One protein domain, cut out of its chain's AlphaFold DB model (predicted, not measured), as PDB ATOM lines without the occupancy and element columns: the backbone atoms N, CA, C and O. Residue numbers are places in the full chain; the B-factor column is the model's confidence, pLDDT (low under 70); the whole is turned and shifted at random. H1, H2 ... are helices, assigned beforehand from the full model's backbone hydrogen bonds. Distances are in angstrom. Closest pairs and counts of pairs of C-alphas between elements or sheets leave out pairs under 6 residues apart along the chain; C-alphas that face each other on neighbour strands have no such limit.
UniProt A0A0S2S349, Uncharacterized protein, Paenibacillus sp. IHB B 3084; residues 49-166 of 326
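Overview. This is residues 49 to 166 of the 326 residues of an uncharacterized protein of Paenibacillus sp. IHB B 3084 (UniProt A0A0S2S349). Three helices, H2, H4 and H6, make a loose, staggered row running roughly the same way, with H5 folded back beside H6 and the short H3 near the middle; H1 sits at one end of the longest axis, near the start of H2. Two long loops, residues 80 to 107 and residues 122 to 135, cover much of the side away from H6. The printed part has 118 residues with six named helices, H1 to H6 in order, and no named strand; the class is all helix, with 60 residues in named elements. It is compact, with a radius of gyration of the C-alphas of 14.1 A, and spans 43 by 29 by 25 A.

Arrangement. H1, residues 49 to 57, touches no helix; it is close to but not clearly touching H2, residues 61 to 70, at a steep tilt of 60 degrees, opposite ways, the closest C-alphas being those of Ile 57 and Ile 64 at 6.9 A. H2 touches H4, residues 108 to 121, at a shallow tilt of 12 degrees, the same way, with the C-alphas of Ile 68 and Leu 114 closest at 6.3 A. H3, residues 76 to 79, is close to but not clearly touching H4, the closest C-alphas being those of Leu 77 and Leu 114 at 7.4 A. H4, with residues 115 to 119 alone, only just touches residues 154 to 157 of H6, residues 152 to 163, with 3 pairs of C-alphas within 8 A, the closest those of Glu 115 and Leu 154 at 6.5 A; the tilt is a shallow 26 degrees, the same way. H5, residues 136 to 146, and H6 form a helical hairpin and only just touch, with 3 pairs of C-alphas within 8 A, the closest those of Ile 136 and Lys 161 at 7.3 A; they run opposite ways at 37 degrees, a tilt only just steep. H4 and H5 are apart. Every O i to N i+4 pair is within hydrogen-bond range in H1, H2, H4 and H6, and 6 of 7 are in H5; H3 is too short for such a pair, and its 1 pair of O i and N i+3 is not within range.

Along the chain. H1 begins at C-alpha 49, (76.359, 17.358, 19.412). H2 is 14.2 A long from first to last C-alpha. H4, the longest helix by residues, runs 19.8 A from C-alpha 108 at (80.368, -8.886, 13.063). H5 is 16.3 A long, and H6 is 16.7 A long, ending at C-alpha 163, (58.443, -20.907, 26.145).

Size, cuts and confidence. The two C-alphas farthest apart are those of Phe 52 and Asn 166, at 42.9 A. The printed part has no cut. The links H3 to H4, 28 residues, and H4 to H5, 14 residues, are long; in the first, residues 81 to 82 pair in parallel with residues 104 to 105. The mean pLDDT of the printed part is 84.7, and it is under 70 at residues 87 to 101 and 129 to 134.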
ATOM      1  N   VAL A  49      75.292  17.881  18.539       77.31
ATOM      2  CA  VAL A  49      76.359  17.358  19.412       77.31
ATOM      3  C   VAL A  49      76.306  15.836  19.446       77.31
ATOM      4  O   VAL A  49      77.349  15.187  19.457       77.31
ATOM      5  N   ASN A  50      75.100  15.269  19.429       75.00
ATOM      6  CA  ASN A  50      74.911  13.829  19.375       75.00
ATOM      7  C   ASN A  50      75.468  13.259  18.063       75.00
ATOM      8  O   ASN A  50      76.303  12.360  18.104       75.00
ATOM      9  N   ASP A  51      75.121  13.859  16.920       75.19
ATOM     10  CA  ASP A  51      75.634  13.442  15.606       75.19
ATOM     11  C   ASP A  51      77.167  13.514  15.533       75.19
ATOM     12  O   ASP A  51      77.827  12.580  15.069       75.19
ATOM     13  N   PHE A  52      77.759  14.593  16.059       82.25
ATOM     14  CA  PHE A  52      79.213  14.741  16.138       82.25
ATOM     15  C   PHE A  52      79.868  13.635  16.978       82.25
ATOM     16  O   PHE A  52      80.875  13.053  16.570       82.25
ATOM     17  N   LEU A  53      79.302  13.324  18.150       82.44
ATOM     18  CA  LEU A  53      79.822  12.271  19.022       82.44
ATOM     19  C   LEU A  53      79.686  10.890  18.384       82.44
ATOM     20  O   LEU A  53      80.612  10.089  18.482       82.44
ATOM     21  N   ILE A  54      78.576  10.621  17.700       83.38
ATOM     22  CA  ILE A  54      78.365   9.364  16.979       83.38
ATOM     23  C   ILE A  54      79.453   9.180  15.917       83.38
ATOM     24  O   ILE A  54      80.103   8.137  15.901       83.38
ATOM     25  N   HIS A  55      79.728  10.210  15.109       84.06
ATOM     26  CA  HIS A  55      80.786  10.166  14.096       84.06
ATOM     27  C   HIS A  55      82.189   9.965  14.700       84.06
ATOM     28  O   HIS A  55      83.043   9.293  14.123       84.06
ATOM     29  N   TYR A  56      82.438  10.504  15.896       86.25
ATOM     30  CA  TYR A  56      83.698  10.276  16.604       86.25
ATOM     31  C   TYR A  56      83.826   8.835  17.128       86.25
ATOM     32  O   TYR A  56      84.908   8.248  17.087       86.25
ATOM     33  N   ILE A  57      82.725   8.252  17.613       88.31
ATOM     34  CA  ILE A  57      82.702   6.930  18.255       88.31
ATOM     35  C   ILE A  57      82.663   5.789  17.231       88.31
ATOM     36  O   ILE A  57      83.215   4.726  17.506       88.31
ATOM     37  N   GLU A  58      82.042   5.976  16.061       89.25
ATOM     38  CA  GLU A  58      81.732   4.888  15.112       89.25
ATOM     39  C   GLU A  58      82.959   4.085  14.642       89.25
ATOM     40  O   GLU A  58      82.843   2.915  14.275       89.25
ATOM     41  N   ASN A  59      84.151   4.686  14.703       89.12
ATOM     42  CA  ASN A  59      85.409   4.058  14.301       89.12
ATOM     43  C   ASN A  59      86.193   3.414  15.466       89.12
ATOM     44  O   ASN A  59      87.147   2.671  15.219       89.12
ATOM     45  N   ASP A  60      85.795   3.638  16.723       92.12
ATOM     46  CA  ASP A  60      86.447   3.074  17.911       92.12
ATOM     47  C   ASP A  60      85.688   1.842  18.434       92.12
ATOM     48  O   ASP A  60      84.827   1.898  19.315       92.12
ATOM     49  N   ASN A  61      86.055   0.674  17.900       92.88
ATOM     50  CA  ASN A  61      85.454  -0.608  18.278       92.88
ATOM     51  C   ASN A  61      85.565  -0.922  19.782       92.88
ATOM     52  O   ASN A  61      84.717  -1.630  20.331       92.88
ATOM     53  N   ASP A  62      86.631  -0.474  20.445       89.75
ATOM     54  CA  ASP A  62      86.838  -0.754  21.862       89.75
ATOM     55  C   ASP A  62      85.914   0.093  22.730       89.75
ATOM     56  O   ASP A  62      85.285  -0.437  23.654       89.75
ATOM     57  N   LEU A  63      85.769   1.370  22.379       89.44
ATOM     58  CA  LEU A  63      84.806   2.262  23.003       89.44
ATOM     59  C   LEU A  63      83.368   1.786  22.769       89.44
ATOM     60  O   LEU A  63      82.607   1.671  23.729       89.44
ATOM     61  N   ILE A  64      83.007   1.399  21.539       93.00
ATOM     62  CA  ILE A  64      81.676   0.840  21.237       93.00
ATOM     63  C   ILE A  64      81.400  -0.400  22.094       93.00
ATOM     64  O   ILE A  64      80.339  -0.524  22.707       93.00
ATOM     65  N   LYS A  65      82.372  -1.314  22.199       93.44
ATOM     66  CA  LYS A  65      82.247  -2.506  23.046       93.44
ATOM     67  C   LYS A  65      81.997  -2.135  24.508       93.44
ATOM     68  O   LYS A  65      81.212  -2.812  25.176       93.44
ATOM     69  N   MET A  66      82.657  -1.105  25.027       89.19
ATOM     70  CA  MET A  66      82.419  -0.639  26.391       89.19
ATOM     71  C   MET A  66      81.030  -0.042  26.558       89.19
ATOM     72  O   MET A  66      80.342  -0.407  27.511       89.19
ATOM     73  N   ILE A  67      80.597   0.788  25.606       91.31
ATOM     74  CA  ILE A  67      79.259   1.384  25.593       91.31
ATOM     75  C   ILE A  67      78.199   0.277  25.648       91.31
ATOM     76  O   ILE A  67      77.421   0.250  26.601       91.31
ATOM     77  N   ILE A  68      78.249  -0.705  24.735       93.94
ATOM     78  CA  ILE A  68      77.328  -1.860  24.705       93.94
ATOM     79  C   ILE A  68      77.288  -2.574  26.062       93.94
ATOM     80  O   ILE A  68      76.221  -2.883  26.590       93.94
ATOM     81  N   ASN A  69      78.451  -2.842  26.664       93.00
ATOM     82  CA  ASN A  69      78.491  -3.561  27.938       93.00
ATOM     83  C   ASN A  69      77.958  -2.732  29.114       93.00
ATOM     84  O   ASN A  69      77.430  -3.319  30.063       93.00
ATOM     85  N   SER A  70      78.075  -1.405  29.044       90.25
ATOM     86  CA  SER A  70      77.623  -0.468  30.076       90.25
ATOM     87  C   SER A  70      76.131  -0.131  30.018       90.25
ATOM     88  O   SER A  70      75.605   0.388  30.999       90.25
ATOM     89  N   MET A  71      75.445  -0.444  28.910       89.31
ATOM     90  CA  MET A  71      74.017  -0.165  28.751       89.31
ATOM     91  C   MET A  71      73.179  -0.886  29.808       89.31
ATOM     92  O   MET A  71      73.359  -2.082  30.071       89.31
ATOM     93  N   VAL A  72      72.263  -0.126  30.406       88.44
ATOM     94  CA  VAL A  72      71.359  -0.586  31.468       88.44
ATOM     95  C   VAL A  72      69.966  -0.846  30.905       88.44
ATOM     96  O   VAL A  72      69.326  -1.818  31.305       88.44
ATOM     97  N   PHE A  73      69.524  -0.026  29.949       88.62
ATOM     98  CA  PHE A  73      68.208  -0.166  29.341       88.62
ATOM     99  C   PHE A  73      68.275  -0.959  28.037       88.62
ATOM    100  O   PHE A  73      69.219  -0.815  27.259       88.62
ATOM    101  N   PHE A  74      67.284  -1.815  27.805       91.44
ATOM    102  CA  PHE A  74      67.226  -2.730  26.671       91.44
ATOM    103  C   PHE A  74      67.106  -1.980  25.343       91.44
ATOM    104  O   PHE A  74      67.905  -2.203  24.435       91.44
ATOM    105  N   ASN A  75      66.188  -1.015  25.264       88.06
ATOM    106  CA  ASN A  75      65.957  -0.218  24.060       88.06
ATOM    107  C   ASN A  75      67.187   0.604  23.625       88.06
ATOM    108  O   ASN A  75      67.409   0.790  22.430       88.06
ATOM    109  N   GLN A  76      68.074   0.985  24.557       88.06
ATOM    110  CA  GLN A  76      69.328   1.685  24.226       88.06
ATOM    111  C   GLN A  76      70.229   0.902  23.260       88.06
ATOM    112  O   GLN A  76      70.971   1.523  22.495       88.06
ATOM    113  N   LEU A  77      70.154  -0.436  23.265       91.56
ATOM    114  CA  LEU A  77      70.918  -1.287  22.348       91.56
ATOM    115  C   LEU A  77      70.562  -1.039  20.876       91.56
ATOM    116  O   LEU A  77      71.379  -1.342  20.013       91.56
ATOM    117  N   PHE A  78      69.385  -0.475  20.597       89.25
ATOM    118  CA  PHE A  78      68.844  -0.280  19.247       89.25
ATOM    119  C   PHE A  78      68.560   1.191  18.918       89.25
ATOM    120  O   PHE A  78      68.394   1.555  17.753       89.25
ATOM    121  N   THR A  79      68.557   2.065  19.930       82.38
ATOM    122  CA  THR A  79      68.512   3.519  19.732       82.38
ATOM    123  C   THR A  79      69.804   4.037  19.101       82.38
ATOM    124  O   THR A  79      69.748   4.831  18.171       82.38
ATOM    125  N   ILE A  80      70.968   3.589  19.592       82.88
ATOM    126  CA  ILE A  80      72.286   4.099  19.157       82.88
ATOM    127  C   ILE A  80      72.878   3.258  18.022       82.88
ATOM    128  O   ILE A  80      73.580   3.777  17.153       82.88
ATOM    129  N   PHE A  81      72.613   1.954  18.035       90.00
ATOM    130  CA  PHE A  81      73.228   1.002  17.120       90.00
ATOM    131  C   PHE A  81      72.217   0.476  16.107       90.00
ATOM    132  O   PHE A  81      71.064   0.224  16.448       90.00
ATOM    133  N   ASN A  82      72.681   0.222  14.883       89.31
ATOM    134  CA  ASN A  82      71.967  -0.589  13.901       89.31
ATOM    135  C   ASN A  82      72.705  -1.930  13.715       89.31
ATOM    136  O   ASN A  82      73.540  -2.060  12.820       89.31
ATOM    137  N   PRO A  83      72.468  -2.930  14.586       87.25
ATOM    138  CA  PRO A  83      73.198  -4.198  14.535       87.25
ATOM    139  C   PRO A  83      72.889  -5.084  13.320       87.25
ATOM    140  O   PRO A  83      73.613  -6.054  13.083       87.25
ATOM    141  N   TYR A  84      71.811  -4.797  12.588       87.81
ATOM    142  CA  TYR A  84      71.257  -5.704  11.578       87.81
ATOM    143  C   TYR A  84      70.940  -5.025  10.240       87.81
ATOM    144  O   TYR A  84      70.370  -5.670   9.363       87.81
ATOM    145  N   ASN A  85      71.307  -3.751  10.071       83.12
ATOM    146  CA  ASN A  85      71.069  -2.954   8.860       83.12
ATOM    147  C   ASN A  85      69.625  -3.005   8.349       83.12
ATOM    148  O   ASN A  85      69.380  -2.893   7.148       83.12
ATOM    149  N   LYS A  86      68.658  -3.171   9.255       76.19
ATOM    150  CA  LYS A  86      67.258  -2.971   8.907       76.19
ATOM    151  C   LYS A  86      67.028  -1.470   8.797       76.19
ATOM    152  O   LYS A  86      67.397  -0.716   9.700       76.19
ATOM    153  N   THR A  87      66.457  -1.043   7.677       66.81
ATOM    154  CA  THR A  87      65.755   0.238   7.618       66.81
ATOM    155  C   THR A  87      64.651   0.175   8.660       66.81
ATOM    156  O   THR A  87      64.008  -0.867   8.776       66.81
ATOM    157  N   GLU A  88      64.483   1.228   9.461       61.50
ATOM    158  CA  GLU A  88      63.401   1.284  10.444       61.50
ATOM    159  C   GLU A  88      62.084   1.019   9.710       61.50
ATOM    160  O   GLU A  88      61.636   1.836   8.909       61.50
ATOM    161  N   ASN A  89      61.519  -0.172   9.912       52.69
ATOM    162  CA  ASN A  89      60.177  -0.455   9.448       52.69
ATOM    163  C   ASN A  89      59.251   0.421  10.286       52.69
ATOM    164  O   ASN A  89      59.413   0.496  11.504       52.69
ATOM    165  N   SER A  90      58.324   1.098   9.621       45.84
ATOM    166  CA  SER A  90      57.370   2.060  10.171       45.84
ATOM    167  C   SER A  90      56.349   1.441  11.138       45.84
ATOM    168  O   SER A  90      55.159   1.677  10.982       45.84
ATOM    169  N   PHE A  91      56.765   0.650  12.127       48.44
ATOM    170  CA  PHE A  91      55.881   0.227  13.207       48.44
ATOM    171  C   PHE A  91      55.725   1.406  14.175       48.44
ATOM    172  O   PHE A  91      56.675   1.850  14.820       48.44
ATOM    173  N   SER A  92      54.530   1.994  14.159       48.47
ATOM    174  CA  SER A  92      54.167   3.293  14.737       48.47
ATOM    175  C   SER A  92      54.028   3.318  16.256       48.47
ATOM    176  O   SER A  92      53.884   4.407  16.809       48.47
ATOM    177  N   ASN A  93      54.069   2.163  16.919       48.84
ATOM    178  CA  ASN A  93      53.552   2.056  18.287       48.84
ATOM    179  C   ASN A  93      54.597   2.423  19.352       48.84
ATOM    180  O   ASN A  93      54.237   2.766  20.472       48.84
ATOM    181  N   TYR A  94      55.886   2.477  18.992       54.16
ATOM    182  CA  TYR A  94      56.920   2.994  19.889       54.16
ATOM    183  C   TYR A  94      57.166   4.486  19.651       54.16
ATOM    184  O   TYR A  94      57.270   4.933  18.500       54.16
ATOM    185  N   PRO A  95      57.289   5.295  20.718       51.28
ATOM    186  CA  PRO A  95      57.380   6.738  20.591       51.28
ATOM    187  C   PRO A  95      58.599   7.123  19.747       51.28
ATOM    188  O   PRO A  95      59.748   7.000  20.173       51.28
ATOM    189  N   ARG A  96      58.330   7.710  18.569       50.50
ATOM    190  CA  ARG A  96      59.301   8.272  17.597       50.50
ATOM    191  C   ARG A  96      60.319   9.259  18.195       50.50
ATOM    192  O   ARG A  96      61.236   9.701  17.510       50.50
ATOM    193  N   SER A  97      60.165   9.622  19.466       47.19
ATOM    194  CA  SER A  97      60.953  10.617  20.191       47.19
ATOM    195  C   SER A  97      62.448  10.295  20.351       47.19
ATOM    196  O   SER A  97      63.185  11.150  20.840       47.19
ATOM    197  N   MET A  98      62.925   9.112  19.935       54.28
ATOM    198  CA  MET A  98      64.345   8.737  20.036       54.28
ATOM    199  C   MET A  98      64.977   8.201  18.744       54.28
ATOM    200  O   MET A  98      66.063   7.621  18.811       54.28
ATOM    201  N   ASN A  99      64.367   8.395  17.572       59.22
ATOM    202  CA  ASN A  99      65.018   7.964  16.333       59.22
ATOM    203  C   ASN A  99      66.151   8.932  15.982       59.22
ATOM    204  O   ASN A  99      65.932  10.090  15.626       59.22
ATOM    205  N   LEU A 100      67.384   8.449  16.141       63.03
ATOM    206  CA  LEU A 100      68.575   9.153  15.693       63.03
ATOM    207  C   LEU A 100      68.600   9.176  14.168       63.03
ATOM    208  O   LEU A 100      68.374   8.157  13.520       63.03
ATOM    209  N   THR A 101      68.939  10.334  13.611       69.00
ATOM    210  CA  THR A 101      69.191  10.530  12.177       69.00
ATOM    211  C   THR A 101      70.326   9.641  11.670       69.00
ATOM    212  O   THR A 101      70.304   9.225  10.515       69.00
ATOM    213  N   HIS A 102      71.296   9.318  12.533       78.69
ATOM    214  CA  HIS A 102      72.403   8.406  12.249       78.69
ATOM    215  C   HIS A 102      72.579   7.391  13.384       78.69
ATOM    216  O   HIS A 102      72.656   7.765  14.556       78.69
ATOM    217  N   LYS A 103      72.670   6.102  13.041       86.19
ATOM    218  CA  LYS A 103      72.951   5.002  13.980       86.19
ATOM    219  C   LYS A 103      74.277   4.346  13.616       86.19
ATOM    220  O   LYS A 103      74.595   4.183  12.442       86.19
ATOM    221  N   ILE A 104      75.028   3.906  14.625       89.12
ATOM    222  CA  ILE A 104      76.303   3.212  14.412       89.12
ATOM    223  C   ILE A 104      76.023   1.787  13.923       89.12
ATOM    224  O   ILE A 104      75.458   0.967  14.653       89.12
ATOM    225  N   GLU A 105      76.453   1.475  12.705       91.25
ATOM    226  CA  GLU A 105      76.412   0.118  12.160       91.25
ATOM    227  C   GLU A 105      77.404  -0.797  12.894       91.25
ATOM    228  O   GLU A 105      78.595  -0.493  13.020       91.25
ATOM    229  N   LEU A 106      76.932  -1.955  13.372       92.31
ATOM    230  CA  LEU A 106      77.805  -2.914  14.049       92.31
ATOM    231  C   LEU A 106      78.332  -3.982  13.094       92.31
ATOM    232  O   LEU A 106      77.605  -4.860  12.641       92.31
ATOM    233  N   LYS A 107      79.655  -3.997  12.915       90.94
ATOM    234  CA  LYS A 107      80.375  -5.099  12.255       90.94
ATOM    235  C   LYS A 107      80.321  -6.383  13.095       90.94
ATOM    236  O   LYS A 107      80.190  -6.323  14.320       90.94
ATOM    237  N   ASP A 108      80.552  -7.541  12.476       89.31
ATOM    238  CA  ASP A 108      80.368  -8.886  13.063       89.31
ATOM    239  C   ASP A 108      80.874  -9.072  14.504       89.31
ATOM    240  O   ASP A 108      80.199  -9.666  15.348       89.31
ATOM    241  N   LYS A 109      82.072  -8.572  14.834       93.06
ATOM    242  CA  LYS A 109      82.639  -8.713  16.190       93.06
ATOM    243  C   LYS A 109      81.856  -7.911  17.239       93.06
ATOM    244  O   LYS A 109      81.714  -8.359  18.380       93.06
ATOM    245  N   LEU A 110      81.371  -6.728  16.868       94.94
ATOM    246  CA  LEU A 110      80.545  -5.880  17.725       94.94
ATOM    247  C   LEU A 110      79.111  -6.403  17.787       94.94
ATOM    248  O   LEU A 110      78.563  -6.476  18.883       94.94
ATOM    249  N   LYS A 111      78.570  -6.895  16.666       95.06
ATOM    250  CA  LYS A 111      77.288  -7.610  16.619       95.06
ATOM    251  C   LYS A 111      77.262  -8.764  17.628       95.06
ATOM    252  O   LYS A 111      76.434  -8.778  18.529       95.06
ATOM    253  N   LYS A 112      78.280  -9.633  17.611       95.62
ATOM    254  CA  LYS A 112      78.441 -10.713  18.611       95.62
ATOM    255  C   LYS A 112      78.585 -10.208  20.049       95.62
ATOM    256  O   LYS A 112      78.252 -10.917  20.995       95.62
ATOM    257  N   THR A 113      79.136  -9.011  20.247       96.50
ATOM    258  CA  THR A 113      79.219  -8.405  21.584       96.50
ATOM    259  C   THR A 113      77.831  -7.985  22.066       96.50
ATOM    260  O   THR A 113      77.489  -8.274  23.211       96.50
ATOM    261  N   LEU A 114      77.039  -7.354  21.197       96.69
ATOM    262  CA  LEU A 114      75.658  -6.965  21.471       96.69
ATOM    263  C   LEU A 114      74.774  -8.192  21.732       96.69
ATOM    264  O   LEU A 114      74.094  -8.235  22.750       96.69
ATOM    265  N   GLU A 115      74.866  -9.236  20.909       97.31
ATOM    266  CA  GLU A 115      74.119 -10.488  21.111       97.31
ATOM    267  C   GLU A 115      74.440 -11.135  22.468       97.31
ATOM    268  O   GLU A 115      73.539 -11.501  23.220       97.31
ATOM    269  N   ARG A 116      75.721 -11.200  22.859       97.81
ATOM    270  CA  ARG A 116      76.112 -11.707  24.188       97.81
ATOM    271  C   ARG A 116      75.599 -10.836  25.329       97.81
ATOM    272  O   ARG A 116      75.299 -11.368  26.394       97.81
ATOM    273  N   LYS A 117      75.545  -9.515  25.136       96.94
ATOM    274  CA  LYS A 117      74.980  -8.581  26.117       96.94
ATOM    275  C   LYS A 117      73.491  -8.863  26.307       96.94
ATOM    276  O   LYS A 117      73.081  -9.006  27.455       96.94
ATOM    277  N   ILE A 118      72.744  -9.027  25.213       97.31
ATOM    278  CA  ILE A 118      71.331  -9.428  25.236       97.31
ATOM    279  C   ILE A 118      71.189 -10.738  26.007       97.31
ATOM    280  O   ILE A 118      70.581 -10.738  27.065       97.31
ATOM    281  N   ILE A 119      71.838 -11.818  25.568       98.06
ATOM    282  CA  ILE A 119      71.700 -13.150  26.188       98.06
ATOM    283  C   ILE A 119      72.033 -13.131  27.691       98.06
ATOM    284  O   ILE A 119      71.362 -13.782  28.487       98.06
ATOM    285  N   ARG A 120      73.084 -12.408  28.097       97.62
ATOM    286  CA  ARG A 120      73.559 -12.381  29.491       97.62
ATOM    287  C   ARG A 120      72.679 -11.537  30.414       97.62
ATOM    288  O   ARG A 120      72.515 -11.892  31.582       97.62
ATOM    289  N   ASP A 121      72.196 -10.398  29.920       96.69
ATOM    290  CA  ASP A 121      71.577  -9.365  30.753       96.69
ATOM    291  C   ASP A 121      70.080  -9.163  30.461       96.69
ATOM    292  O   ASP A 121      69.474  -8.338  31.132       96.69
ATOM    293  N   PHE A 122      69.469  -9.916  29.535       95.62
ATOM    294  CA  PHE A 122      68.069  -9.765  29.097       95.62
ATOM    295  C   PHE A 122      67.082  -9.542  30.250       95.62
ATOM    296  O   PHE A 122      66.368  -8.542  30.272       95.62
ATOM    297  N   ASP A 123      67.099 -10.426  31.251       93.81
ATOM    298  CA  ASP A 123      66.183 -10.367  32.398       93.81
ATOM    299  C   ASP A 123      66.475  -9.176  33.327       93.81
ATOM    300  O   ASP A 123      65.593  -8.694  34.024       93.81
ATOM    301  N   LYS A 124      67.712  -8.667  33.325       92.31
ATOM    302  CA  LYS A 124      68.169  -7.577  34.204       92.31
ATOM    303  C   LYS A 124      67.987  -6.194  33.589       92.31
ATOM    304  O   LYS A 124      67.994  -5.202  34.314       92.31
ATOM    305  N   MET A 125      67.933  -6.110  32.263       90.94
ATOM    306  CA  MET A 125      67.793  -4.845  31.551       90.94
ATOM    307  C   MET A 125      66.349  -4.358  31.645       90.94
ATOM    308  O   MET A 125      65.423  -5.133  31.432       90.94
ATOM    309  N   LYS A 126      66.149  -3.075  31.939       86.69
ATOM    310  CA  LYS A 126      64.819  -2.442  31.935       86.69
ATOM    311  C   LYS A 126      64.516  -1.861  30.552       86.69
ATOM    312  O   LYS A 126      65.453  -1.515  29.839       86.69
ATOM    313  N   ILE A 127      63.258  -1.696  30.164       85.12
ATOM    314  CA  ILE A 127      62.902  -0.786  29.060       85.12
ATOM    315  C   ILE A 127      62.638   0.597  29.677       85.12
ATOM    316  O   ILE A 127      62.203   0.692  30.819       85.12
ATOM    317  N   ARG A 128      63.025   1.672  28.982       72.44
ATOM    318  CA  ARG A 128      63.091   3.042  29.538       72.44
ATOM    319  C   ARG A 128      61.720   3.724  29.729       72.44
ATOM    320  O   ARG A 128      61.676   4.817  30.286       72.44
ATOM    321  N   GLU A 129      60.627   3.149  29.250       67.44
ATOM    322  CA  GLU A 129      59.331   3.836  29.157       67.44
ATOM    323  C   GLU A 129      58.357   3.397  30.278       67.44
ATOM    324  O   GLU A 129      58.483   2.333  30.847       67.44
ATOM    325  N   GLY A 130      57.428   4.246  30.710       56.69
ATOM    326  CA  GLY A 130      56.359   3.824  31.633       56.69
ATOM    327  C   GLY A 130      56.716   3.499  33.102       56.69
ATOM    328  O   GLY A 130      57.865   3.431  33.528       56.69
ATOM    329  N   ILE A 131      55.650   3.373  33.901       52.62
ATOM    330  CA  ILE A 131      55.647   2.988  35.330       52.62
ATOM    331  C   ILE A 131      55.514   1.456  35.472       52.62
ATOM    332  O   ILE A 131      55.635   0.905  36.565       52.62
ATOM    333  N   TYR A 132      55.251   0.763  34.364       61.12
ATOM    334  CA  TYR A 132      54.931  -0.654  34.358       61.12
ATOM    335  C   TYR A 132      56.192  -1.506  34.250       61.12
ATOM    336  O   TYR A 132      57.135  -1.197  33.520       61.12
ATOM    337  N   GLU A 133      56.211  -2.590  35.020       64.81
ATOM    338  CA  GLU A 133      57.235  -3.615  34.909       64.81
ATOM    339  C   GLU A 133      57.031  -4.343  33.581       64.81
ATOM    340  O   GLU A 133      56.171  -5.212  33.467       64.81
ATOM    341  N   TYR A 134      57.790  -3.927  32.566       68.12
ATOM    342  CA  TYR A 134      57.747  -4.567  31.259       68.12
ATOM    343  C   TYR A 134      58.060  -6.047  31.359       68.12
ATOM    344  O   TYR A 134      59.026  -6.476  32.005       68.12
ATOM    345  N   GLN A 135      57.247  -6.805  30.654       83.00
ATOM    346  CA  GLN A 135      57.291  -8.238  30.627       83.00
ATOM    347  C   GLN A 135      58.354  -8.724  29.639       83.00
ATOM    348  O   GLN A 135      59.029  -7.975  28.924       83.00
ATOM    349  N   ILE A 136      58.566 -10.037  29.641       92.06
ATOM    350  CA  ILE A 136      59.461 -10.697  28.689       92.06
ATOM    351  C   ILE A 136      58.993 -10.434  27.247       92.06
ATOM    352  O   ILE A 136      59.844 -10.252  26.375       92.06
ATOM    353  N   THR A 137      57.678 -10.361  27.023       91.19
ATOM    354  CA  THR A 137      57.026 -10.104  25.729       91.19
ATOM    355  C   THR A 137      57.508  -8.805  25.100       91.19
ATOM    356  O   THR A 137      58.074  -8.859  24.011       91.19
ATOM    357  N   ASP A 138      57.461  -7.687  25.828       89.44
ATOM    358  CA  ASP A 138      57.873  -6.365  25.334       89.44
ATOM    359  C   ASP A 138      59.294  -6.373  24.762       89.44
ATOM    360  O   ASP A 138      59.578  -5.847  23.687       89.44
ATOM    361  N   LYS A 139      60.230  -7.021  25.466       92.88
ATOM    362  CA  LYS A 139      61.627  -7.119  25.014       92.88
ATOM    363  C   LYS A 139      61.764  -7.998  23.776       92.88
ATOM    364  O   LYS A 139      62.642  -7.735  22.952       92.88
ATOM    365  N   ILE A 140      60.964  -9.058  23.662       95.12
ATOM    366  CA  ILE A 140      60.961  -9.934  22.488       95.12
ATOM    367  C   ILE A 140      60.378  -9.179  21.286       95.12
ATOM    368  O   ILE A 140      61.034  -9.172  20.242       95.12
ATOM    369  N   MET A 141      59.233  -8.501  21.435       91.75
ATOM    370  CA  MET A 141      58.614  -7.688  20.373       91.75
ATOM    371  C   MET A 141      59.557  -6.578  19.924       91.75
ATOM    372  O   MET A 141      59.920  -6.480  18.751       91.75
ATOM    373  N   TYR A 142      60.102  -5.829  20.884       90.31
ATOM    374  CA  TYR A 142      61.082  -4.788  20.603       90.31
ATOM    375  C   TYR A 142      62.297  -5.340  19.847       90.31
ATOM    376  O   TYR A 142      62.787  -4.731  18.899       90.31
ATOM    377  N   LEU A 143      62.794  -6.523  20.219       92.88
ATOM    378  CA  LEU A 143      63.907  -7.153  19.517       92.88
ATOM    379  C   LEU A 143      63.532  -7.618  18.102       92.88
ATOM    380  O   LEU A 143      64.359  -7.469  17.202       92.88
ATOM    381  N   ASN A 144      62.330  -8.156  17.883       92.38
ATOM    382  CA  ASN A 144      61.859  -8.633  16.575       92.38
ATOM    383  C   ASN A 144      61.920  -7.536  15.498       92.38
ATOM    384  O   ASN A 144      62.336  -7.801  14.359       92.38
ATOM    385  N   GLN A 145      61.621  -6.292  15.880       87.94
ATOM    386  CA  GLN A 145      61.704  -5.125  14.998       87.94
ATOM    387  C   GLN A 145      63.105  -4.976  14.386       87.94
ATOM    388  O   GLN A 145      63.256  -4.821  13.171       87.94
ATOM    389  N   PHE A 146      64.159  -5.141  15.190       89.19
ATOM    390  CA  PHE A 146      65.543  -4.946  14.742       89.19
ATOM    391  C   PHE A 146      66.221  -6.240  14.278       89.19
ATOM    392  O   PHE A 146      67.059  -6.203  13.381       89.19
ATOM    393  N   TYR A 147      65.874  -7.388  14.852       92.75
ATOM    394  CA  TYR A 147      66.634  -8.629  14.707       92.75
ATOM    395  C   TYR A 147      66.433  -9.334  13.358       92.75
ATOM    396  O   TYR A 147      65.311  -9.500  12.882       92.75
ATOM    397  N   ASP A 148      67.527  -9.780  12.726       92.50
ATOM    398  CA  ASP A 148      67.525 -10.487  11.433       92.50
ATOM    399  C   ASP A 148      67.463 -12.022  11.534       92.50
ATOM    400  O   ASP A 148      67.512 -12.692  10.504       92.50
ATOM    401  N   TYR A 149      67.381 -12.583  12.746       94.94
ATOM    402  CA  TYR A 149      67.279 -14.030  12.996       94.94
ATOM    403  C   TYR A 149      68.443 -14.879  12.449       94.94
ATOM    404  O   TYR A 149      68.334 -16.102  12.340       94.94
ATOM    405  N   LYS A 150      69.606 -14.273  12.149       94.38
ATOM    406  CA  LYS A 150      70.784 -15.005  11.631       94.38
ATOM    407  C   LYS A 150      71.659 -15.656  12.706       94.38
ATOM    408  O   LYS A 150      72.509 -16.475  12.370       94.38
ATOM    409  N   SER A 151      71.505 -15.281  13.977       96.00
ATOM    410  CA  SER A 151      72.363 -15.766  15.072       96.00
ATOM    411  C   SER A 151      71.740 -16.972  15.775       96.00
ATOM    412  O   SER A 151      70.730 -16.838  16.456       96.00
ATOM    413  N   GLU A 152      72.345 -18.155  15.634       97.12
ATOM    414  CA  GLU A 152      71.828 -19.389  16.250       97.12
ATOM    415  C   GLU A 152      71.772 -19.309  17.780       97.12
ATOM    416  O   GLU A 152      70.777 -19.716  18.374       97.12
ATOM    417  N   ASP A 153      72.800 -18.732  18.409       97.62
ATOM    418  CA  ASP A 153      72.865 -18.568  19.866       97.62
ATOM    419  C   ASP A 153      71.704 -17.705  20.379       97.62
ATOM    420  O   ASP A 153      71.053 -18.046  21.371       97.62
ATOM    421  N   LEU A 154      71.428 -16.590  19.691       97.56
ATOM    422  CA  LEU A 154      70.338 -15.696  20.067       97.56
ATOM    423  C   LEU A 154      68.972 -16.322  19.754       97.56
ATOM    424  O   LEU A 154      68.080 -16.228  20.586       97.56
ATOM    425  N   ASN A 155      68.821 -17.045  18.642       98.44
ATOM    426  CA  ASN A 155      67.592 -17.778  18.331       98.44
ATOM    427  C   ASN A 155      67.267 -18.852  19.384       98.44
ATOM    428  O   ASN A 155      66.135 -18.929  19.850       98.44
ATOM    429  N   HIS A 156      68.253 -19.647  19.815       98.25
ATOM    430  CA  HIS A 156      68.075 -20.619  20.902       98.25
ATOM    431  C   HIS A 156      67.765 -19.957  22.247       98.25
ATOM    432  O   HIS A 156      67.093 -20.538  23.102       98.25
ATOM    433  N   PHE A 157      68.303 -18.764  22.484       98.31
ATOM    434  CA  PHE A 157      67.951 -17.978  23.655       98.31
ATOM    435  C   PHE A 157      66.499 -17.486  23.586       98.31
ATOM    436  O   PHE A 157      65.759 -17.700  24.540       98.31
ATOM    437  N   LEU A 158      66.082 -16.901  22.461       98.00
ATOM    438  CA  LEU A 158      64.723 -16.391  22.273       98.00
ATOM    439  C   LEU A 158      63.675 -17.494  22.303       98.00
ATOM    440  O   LEU A 158      62.659 -17.318  22.956       98.00
ATOM    441  N   ALA A 159      63.945 -18.643  21.684       98.00
ATOM    442  CA  ALA A 159      63.045 -19.791  21.728       98.00
ATOM    443  C   ALA A 159      62.724 -20.208  23.173       98.00
ATOM    444  O   ALA A 159      61.562 -20.366  23.522       98.00
ATOM    445  N   ARG A 160      63.740 -20.265  24.045       97.19
ATOM    446  CA  ARG A 160      63.536 -20.544  25.476       97.19
ATOM    447  C   ARG A 160      62.744 -19.450  26.189       97.19
ATOM    448  O   ARG A 160      61.987 -19.755  27.091       97.19
ATOM    449  N   LYS A 161      62.926 -18.183  25.809       96.81
ATOM    450  CA  LYS A 161      62.162 -17.077  26.403       96.81
ATOM    451  C   LYS A 161      60.707 -17.060  25.955       96.81
ATOM    452  O   LYS A 161      59.862 -16.688  26.750       96.81
ATOM    453  N   ILE A 162      60.423 -17.487  24.728       95.88
ATOM    454  CA  ILE A 162      59.058 -17.644  24.211       95.88
ATOM    455  C   ILE A 162      58.320 -18.761  24.943       95.88
ATOM    456  O   ILE A 162      57.141 -18.616  25.220       95.88
ATOM    457  N   GLU A 163      59.014 -19.841  25.308       94.00
ATOM    458  CA  GLU A 163      58.443 -20.907  26.145       94.00
ATOM    459  C   GLU A 163      57.999 -20.399  27.534       94.00
ATOM    460  O   GLU A 163      57.106 -20.990  28.133       94.00
ATOM    461  N   ASP A 164      58.576 -19.292  28.019       92.94
ATOM    462  CA  ASP A 164      58.218 -18.646  29.290       92.94
ATOM    463  C   ASP A 164      57.135 -17.548  29.135       92.94
ATOM    464  O   ASP A 164      56.726 -16.948  30.134       92.94
ATOM    465  N   VAL A 165      56.697 -17.224  27.909       93.44
ATOM    466  CA  VAL A 165      55.712 -16.157  27.662       93.44
ATOM    467  C   VAL A 165      54.314 -16.611  28.077       93.44
ATOM    468  O   VAL A 165      53.843 -17.673  27.678       93.44
ATOM    469  N   ASN A 166      53.625 -15.756  28.833       92.00
ATOM    470  CA  ASN A 166      52.202 -15.899  29.101       92.00
ATOM    471  C   ASN A 166      51.401 -15.124  28.044       92.00
ATOM    472  O   ASN A 166      51.409 -13.895  28.059       92.00
TER     473      ASN A 166